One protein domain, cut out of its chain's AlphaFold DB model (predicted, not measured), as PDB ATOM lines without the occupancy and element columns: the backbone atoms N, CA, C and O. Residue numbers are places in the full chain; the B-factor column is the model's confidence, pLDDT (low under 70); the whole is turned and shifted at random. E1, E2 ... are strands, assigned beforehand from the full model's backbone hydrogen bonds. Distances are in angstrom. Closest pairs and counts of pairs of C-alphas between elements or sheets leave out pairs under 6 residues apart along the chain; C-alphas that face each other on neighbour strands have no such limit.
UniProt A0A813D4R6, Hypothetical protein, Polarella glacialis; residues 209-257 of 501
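What this domain is: This is residues 209 to 257 of the 501 residues of the protein "Hypothetical protein" of Polarella glacialis (UniProt A0A813D4R6). Two small three-stranded meanders, E1 E2 E3 and E4 E5 E6, sit partly face to face as a small two-layer sandwich, offset from each other along the longest axis. E3 runs on into E4 across one residue, so that the ribbon from E3 to E4 crosses from one sheet to the other, with a hairpin turn at each far end. The printed part has 49 residues, with no named helix and six named strands in the order E1 to E6; the class is all strand, and both sheets are antiparallel, in the orders E1 - E2 - E3 and E4 - E5 - E6. The whole is compact, with a radius of gyration of the C-alphas of 10.4 A, yet flat in outline, spanning 33 by 25 by 12 A.

Where its parts are: Find C-alpha 209 at (227.259, 305.342, 258.580); there E1 begins, residues 209 to 212. E2 follows as residues 217 to 222, 16.1 A long, and E3 as residues 225 to 228. Look next at C-alpha 230, at (225.507, 317.918, 254.064), where E4 begins, residues 230 to 233. E5 is residues 238 to 242, 13.6 A long. E6, the longest strand by residues, covers residues 249 to 255, is 15.8 A long and ends at C-alpha 255, at (239.987, 315.364, 251.720).

How they stand to each other: Begin with the first meander, each strand the antiparallel neighbour of the one before. In the hairpin E1 and E2, N 210 and O 219 are within hydrogen-bond range at 2.9 A. In the hairpin E2 and E3, look for N 225 and O 222, 2.8 A apart. E3 runs on into E4 at 29 degrees, and the two meet only through their link. In the second meander, the hairpin E4 and E5 has N 230 and O 242 at 2.8 A, and the hairpin E5 and E6 has N 239 and O 254 at 2.7 A. The two sheets form a sandwich, two sheets face to face: the parts that face each other are 10.0 A centre to centre, and the strands of the one stand at 37 degrees to those of the other. Between them, the closest C-alphas of E2 and E4 are those of Ala 217 and Met 231, 6.2 A apart. The closest of E1 and E6, those of Leu 211 and Ser 252, are 7.3 A apart. E3 is apart from E5 and from E6.

The domain as a whole: The two C-alphas farthest apart, those of Asp 223 and Ala 236, are 32.7 A apart. The printed part has no cut. The link E5 to E6 is short, the other four are tight. Mean pLDDT of the printed part is 94.8, and no printed residue is under 70.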
ATOM      1  N   ILE A 209     226.752 304.133 259.247       95.88
ATOM      2  CA  ILE A 209     227.259 305.342 258.580       95.88
ATOM      3  C   ILE A 209     228.469 304.950 257.731       95.88
ATOM      4  O   ILE A 209     229.375 304.280 258.219       95.88
ATOM      5  N   TYR A 210     228.495 305.356 256.464       96.00
ATOM      6  CA  TYR A 210     229.628 305.126 255.568       96.00
ATOM      7  C   TYR A 210     229.782 306.264 254.551       96.00
ATOM      8  O   TYR A 210     228.855 307.035 254.312       96.00
ATOM      9  N   LEU A 211     230.955 306.373 253.927       96.25
ATOM     10  CA  LEU A 211     231.225 307.349 252.868       96.25
ATOM     11  C   LEU A 211     230.848 306.774 251.492       96.25
ATOM     12  O   LEU A 211     231.437 305.788 251.049       96.25
ATOM     13  N   ASP A 212     229.895 307.389 250.788       94.75
ATOM     14  CA  ASP A 212     229.571 307.024 249.401       94.75
ATOM     15  C   ASP A 212     230.477 307.794 248.433       94.75
ATOM     16  O   ASP A 212     230.268 308.979 248.159       94.75
ATOM     17  N   SER A 213     231.479 307.108 247.875       88.19
ATOM     18  CA  SER A 213     232.455 307.692 246.945       88.19
ATOM     19  C   SER A 213     231.831 308.280 245.674       88.19
ATOM     20  O   SER A 213     232.422 309.173 245.066       88.19
ATOM     21  N   SER A 214     230.651 307.804 245.259       86.69
ATOM     22  CA  SER A 214     229.968 308.299 244.056       86.69
ATOM     23  C   SER A 214     229.315 309.651 244.319       86.69
ATOM     24  O   SER A 214     229.385 310.554 243.484       86.69
ATOM     25  N   ARG A 215     228.693 309.785 245.496       89.56
ATOM     26  CA  ARG A 215     228.013 311.008 245.943       89.56
ATOM     27  C   ARG A 215     228.953 311.995 246.629       89.56
ATOM     28  O   ARG A 215     228.588 313.155 246.765       89.56
ATOM     29  N   ARG A 216     230.146 311.538 247.031       93.88
ATOM     30  CA  ARG A 216     231.113 312.296 247.838       93.88
ATOM     31  C   ARG A 216     230.473 312.844 249.116       93.88
ATOM     32  O   ARG A 216     230.672 314.000 249.467       93.88
ATOM     33  N   ALA A 217     229.675 312.014 249.785       96.75
ATOM     34  CA  ALA A 217     228.955 312.384 250.998       96.75
ATOM     35  C   ALA A 217     228.845 311.205 251.967       96.75
ATOM     36  O   ALA A 217     228.842 310.046 251.542       96.75
ATOM     37  N   LEU A 218     228.756 311.502 253.266       96.88
ATOM     38  CA  LEU A 218     228.411 310.500 254.270       96.88
ATOM     39  C   LEU A 218     226.944 310.098 254.090       96.88
ATOM     40  O   LEU A 218     226.065 310.943 253.917       96.88
ATOM     41  N   VAL A 219     226.691 308.796 254.114       97.31
ATOM     42  CA  VAL A 219     225.363 308.203 254.017       97.31
ATOM     43  C   VAL A 219     225.119 307.396 255.276       97.31
ATOM     44  O   VAL A 219     225.953 306.588 255.682       97.31
ATOM     45  N   ARG A 220     223.964 307.624 255.892       97.50
ATOM     46  CA  ARG A 220     223.487 306.871 257.044       97.50
ATOM     47  C   ARG A 220     222.244 306.093 256.663       97.50
ATOM     48  O   ARG A 220     221.329 306.662 256.074       97.50
ATOM     49  N   VAL A 221     222.210 304.814 257.016       95.56
ATOM     50  CA  VAL A 221     221.043 303.954 256.810       95.56
ATOM     51  C   VAL A 221     220.367 303.716 258.155       95.56
ATOM     52  O   VAL A 221     220.991 303.159 259.057       95.56
ATOM     53  N   ILE A 222     219.116 304.162 258.279       94.38
ATOM     54  CA  ILE A 222     218.236 303.914 259.431       94.38
ATOM     55  C   ILE A 222     216.994 303.219 258.886       94.38
ATOM     56  O   ILE A 222     216.363 303.744 257.975       94.38
ATOM     57  N   ASP A 223     216.685 302.018 259.377       91.69
ATOM     58  CA  ASP A 223     215.502 301.241 258.970       91.69
ATOM     59  C   ASP A 223     215.350 301.084 257.442       91.69
ATOM     60  O   ASP A 223     214.260 301.137 256.874       91.69
ATOM     61  N   GLY A 224     216.481 300.928 256.745       87.94
ATOM     62  CA  GLY A 224     216.537 300.810 255.284       87.94
ATOM     63  C   GLY A 224     216.397 302.131 254.516       87.94
ATOM     64  O   GLY A 224     216.572 302.142 253.297       87.94
ATOM     65  N   GLN A 225     216.146 303.252 255.196       93.00
ATOM     66  CA  GLN A 225     216.111 304.582 254.593       93.00
ATOM     67  C   GLN A 225     217.502 305.218 254.580       93.00
ATOM     68  O   GLN A 225     218.230 305.207 255.572       93.00
ATOM     69  N   MET A 226     217.879 305.775 253.428       95.81
ATOM     70  CA  MET A 226     219.168 306.434 253.233       95.81
ATOM     71  C   MET A 226     219.054 307.932 253.501       95.81
ATOM     72  O   MET A 226     218.378 308.650 252.767       95.81
ATOM     73  N   HIS A 227     219.804 308.414 254.482       96.75
ATOM     74  CA  HIS A 227     219.990 309.832 254.756       96.75
ATOM     75  C   HIS A 227     221.374 310.251 254.272       96.75
ATOM     76  O   HIS A 227     222.359 309.565 254.537       96.75
ATOM     77  N   VAL A 228     221.460 311.365 253.550       97.25
ATOM     78  CA  VAL A 228     222.725 311.906 253.033       97.25
ATOM     79  C   VAL A 228     223.101 313.124 253.868       97.25
ATOM     80  O   VAL A 228     222.258 313.992 254.086       97.25
ATOM     81  N   ALA A 229     224.342 313.174 254.344       97.50
ATOM     82  CA  ALA A 229     224.861 314.312 255.086       97.50
ATOM     83  C   ALA A 229     225.186 315.486 254.154       97.50
ATOM     84  O   ALA A 229     225.676 315.301 253.037       97.50
ATOM     85  N   GLU A 230     224.968 316.699 254.648       97.44
ATOM     86  CA  GLU A 230     225.507 317.918 254.064       97.44
ATOM     87  C   GLU A 230     226.996 318.012 254.412       97.44
ATOM     88  O   GLU A 230     227.372 318.000 255.585       97.44
ATOM     89  N   MET A 231     227.847 318.039 253.386       97.56
ATOM     90  CA  MET A 231     229.300 318.004 253.551       97.56
ATOM     91  C   MET A 231     229.901 319.409 253.511       97.56
ATOM     92  O   MET A 231     229.559 320.206 252.640       97.56
ATOM     93  N   PHE A 232     230.858 319.683 254.392       97.44
ATOM     94  CA  PHE A 232     231.576 320.955 254.477       97.44
ATOM     95  C   PHE A 232     233.049 320.737 254.836       97.44
ATOM     96  O   PHE A 232     233.467 319.644 255.219       97.44
ATOM     97  N   THR A 233     233.869 321.769 254.648       96.81
ATOM     98  CA  THR A 233     235.307 321.685 254.922       96.81
ATOM     99  C   THR A 233     235.562 321.593 256.418       96.81
ATOM    100  O   THR A 233     235.151 322.483 257.160       96.81
ATOM    101  N   GLY A 234     236.257 320.544 256.843       95.06
ATOM    102  CA  GLY A 234     236.603 320.323 258.238       95.06
ATOM    103  C   GLY A 234     238.032 320.719 258.598       95.06
ATOM    104  O   GLY A 234     238.836 321.076 257.723       95.06
ATOM    105  N   PRO A 235     238.365 320.643 259.896       86.44
ATOM    106  CA  PRO A 235     239.730 320.808 260.380       86.44
ATOM    107  C   PRO A 235     240.648 319.681 259.865       86.44
ATOM    108  O   PRO A 235     240.196 318.658 259.359       86.44
ATOM    109  N   ALA A 236     241.966 319.881 259.956       90.06
ATOM    110  CA  ALA A 236     242.990 318.910 259.533       90.06
ATOM    111  C   ALA A 236     242.963 318.488 258.044       90.06
ATOM    112  O   ALA A 236     243.618 317.524 257.662       90.06
ATOM    113  N   GLY A 237     242.259 319.228 257.180       92.25
ATOM    114  CA  GLY A 237     242.252 318.974 255.735       92.25
ATOM    115  C   GLY A 237     241.245 317.920 255.270       92.25
ATOM    116  O   GLY A 237     241.240 317.588 254.082       92.25
ATOM    117  N   PHE A 238     240.371 317.442 256.158       95.56
ATOM    118  CA  PHE A 238     239.332 316.458 255.860       95.56
ATOM    119  C   PHE A 238     237.932 317.061 255.972       95.56
ATOM    120  O   PHE A 238     237.698 317.972 256.758       95.56
ATOM    121  N   ALA A 239     237.003 316.561 255.163       96.25
ATOM    122  CA  ALA A 239     235.619 317.000 255.129       96.25
ATOM    123  C   ALA A 239     234.860 316.528 256.376       96.25
ATOM    124  O   ALA A 239     235.078 315.426 256.876       96.25
ATOM    125  N   MET A 240     233.905 317.331 256.821       97.69
ATOM    126  CA  MET A 240     232.924 316.970 257.844       97.69
ATOM    127  C   MET A 240     231.554 316.836 257.179       97.69
ATOM    128  O   MET A 240     231.298 317.454 256.145       97.69
ATOM    129  N   GLY A 241     230.679 316.010 257.745       97.44
ATOM    130  CA  GLY A 241     229.293 315.878 257.304       97.44
ATOM    131  C   GLY A 241     228.316 316.086 258.454       97.44
ATOM    132  O   GLY A 241     228.545 315.590 259.555       97.44
ATOM    133  N   ARG A 242     227.208 316.784 258.198       98.12
ATOM    134  CA  ARG A 242     226.096 316.956 259.145       98.12
ATOM    135  C   ARG A 242     224.809 316.419 258.528       98.12
ATOM    136  O   ARG A 242     224.455 316.784 257.409       98.12
ATOM    137  N   PHE A 243     224.114 315.528 259.230       97.25
ATOM    138  CA  PHE A 243     222.825 315.021 258.756       97.25
ATOM    139  C   PHE A 243     221.718 316.064 258.986       97.25
ATOM    140  O   PHE A 243     221.750 316.767 259.999       97.25
ATOM    141  N   PRO A 244     220.734 316.188 258.077       95.44
ATOM    142  CA  PRO A 244     219.650 317.154 258.228       95.44
ATOM    143  C   PRO A 244     218.903 316.983 259.557       95.44
ATOM    144  O   PRO A 244     218.432 315.890 259.866       95.44
ATOM    145  N   GLY A 245     218.785 318.068 260.326       93.69
ATOM    146  CA  GLY A 245     218.113 318.079 261.632       93.69
ATOM    147  C   GLY A 245     219.001 317.715 262.828       93.69
ATOM    148  O   GLY A 245     218.542 317.819 263.961       93.69
ATOM    149  N   GLU A 246     220.265 317.342 262.607       95.25
ATOM    150  CA  GLU A 246     221.221 317.050 263.678       95.25
ATOM    151  C   GLU A 246     222.235 318.177 263.863       95.25
ATOM    152  O   GLU A 246     222.684 318.808 262.908       95.25
ATOM    153  N   ILE A 247     222.614 318.414 265.118       94.69
ATOM    154  CA  ILE A 247     223.670 319.371 265.480       94.69
ATOM    155  C   ILE A 247     225.047 318.685 265.431       94.69
ATOM    156  O   ILE A 247     226.064 319.344 265.232       94.69
ATOM    157  N   VAL A 248     225.076 317.356 265.582       95.38
ATOM    158  CA  VAL A 248     226.303 316.557 265.625       95.38
ATOM    159  C   VAL A 248     226.944 316.488 264.243       95.38
ATOM    160  O   VAL A 248     226.296 316.170 263.243       95.38
ATOM    161  N   GLU A 249     228.239 316.778 264.198       97.06
ATOM    162  CA  GLU A 249     229.060 316.694 262.998       97.06
ATOM    163  C   GLU A 249     229.882 315.405 263.014       97.06
ATOM    164  O   GLU A 249     230.405 314.996 264.050       97.06
ATOM    165  N   TYR A 250     230.027 314.781 261.850       97.00
ATOM    166  CA  TYR A 250     230.761 313.535 261.682       97.00
ATOM    167  C   TYR A 250     232.001 313.775 260.823       97.00
ATOM    168  O   TYR A 250     231.909 314.339 259.729       97.00
ATOM    169  N   SER A 251     233.159 313.323 261.306       95.56
ATOM    170  CA  SER A 251     234.411 313.381 260.550       95.56
ATOM    171  C   SER A 251     234.398 312.372 259.407       95.56
ATOM    172  O   SER A 251     234.048 311.209 259.598       95.56
ATOM    173  N   SER A 252     234.803 312.808 258.216       95.56
ATOM    174  CA  SER A 252     235.020 311.949 257.051       95.56
ATOM    175  C   SER A 252     236.514 311.778 256.787       95.56
ATOM    176  O   SER A 252     237.312 312.651 257.103       95.56
ATOM    177  N   GLU A 253     236.902 310.680 256.144       93.31
ATOM    178  CA  GLU A 253     238.258 310.493 255.604       93.31
ATOM    179  C   GLU A 253     238.447 311.198 254.243       93.31
ATOM    180  O   GLU A 253     239.511 311.137 253.628       93.31
ATOM    181  N   MET A 254     237.405 311.859 253.730       93.69
ATOM    182  CA  MET A 254     237.432 312.533 252.435       93.69
ATOM    183  C   MET A 254     238.206 313.861 252.515       93.69
ATOM    184  O   MET A 254     237.807 314.729 253.284       93.69
ATOM    185  N   PRO A 255     239.249 314.100 251.698       94.56
ATOM    186  CA  PRO A 255     239.987 315.364 251.720       94.56
ATOM    187  C   PRO A 255     239.127 316.573 251.317       94.56
ATOM    188  O   PRO A 255     238.353 316.496 250.358       94.56
ATOM    189  N   ASN A 256     239.344 317.727 251.960       95.25
ATOM    190  CA  ASN A 256     238.647 318.995 251.678       95.25
ATOM    191  C   ASN A 256     238.701 319.398 250.193       95.25
ATOM    192  O   ASN A 256     237.750 319.962 249.655       95.25
ATOM    193  N   LEU A 257     239.794 319.053 249.508       92.00
ATOM    194  CA  LEU A 257     240.019 319.344 248.088       92.00
ATOM    195  C   LEU A 257     238.949 318.739 247.161       92.00
ATOM    196  O   LEU A 257     238.736 319.240 246.059       92.00
TER     197      LEU A 257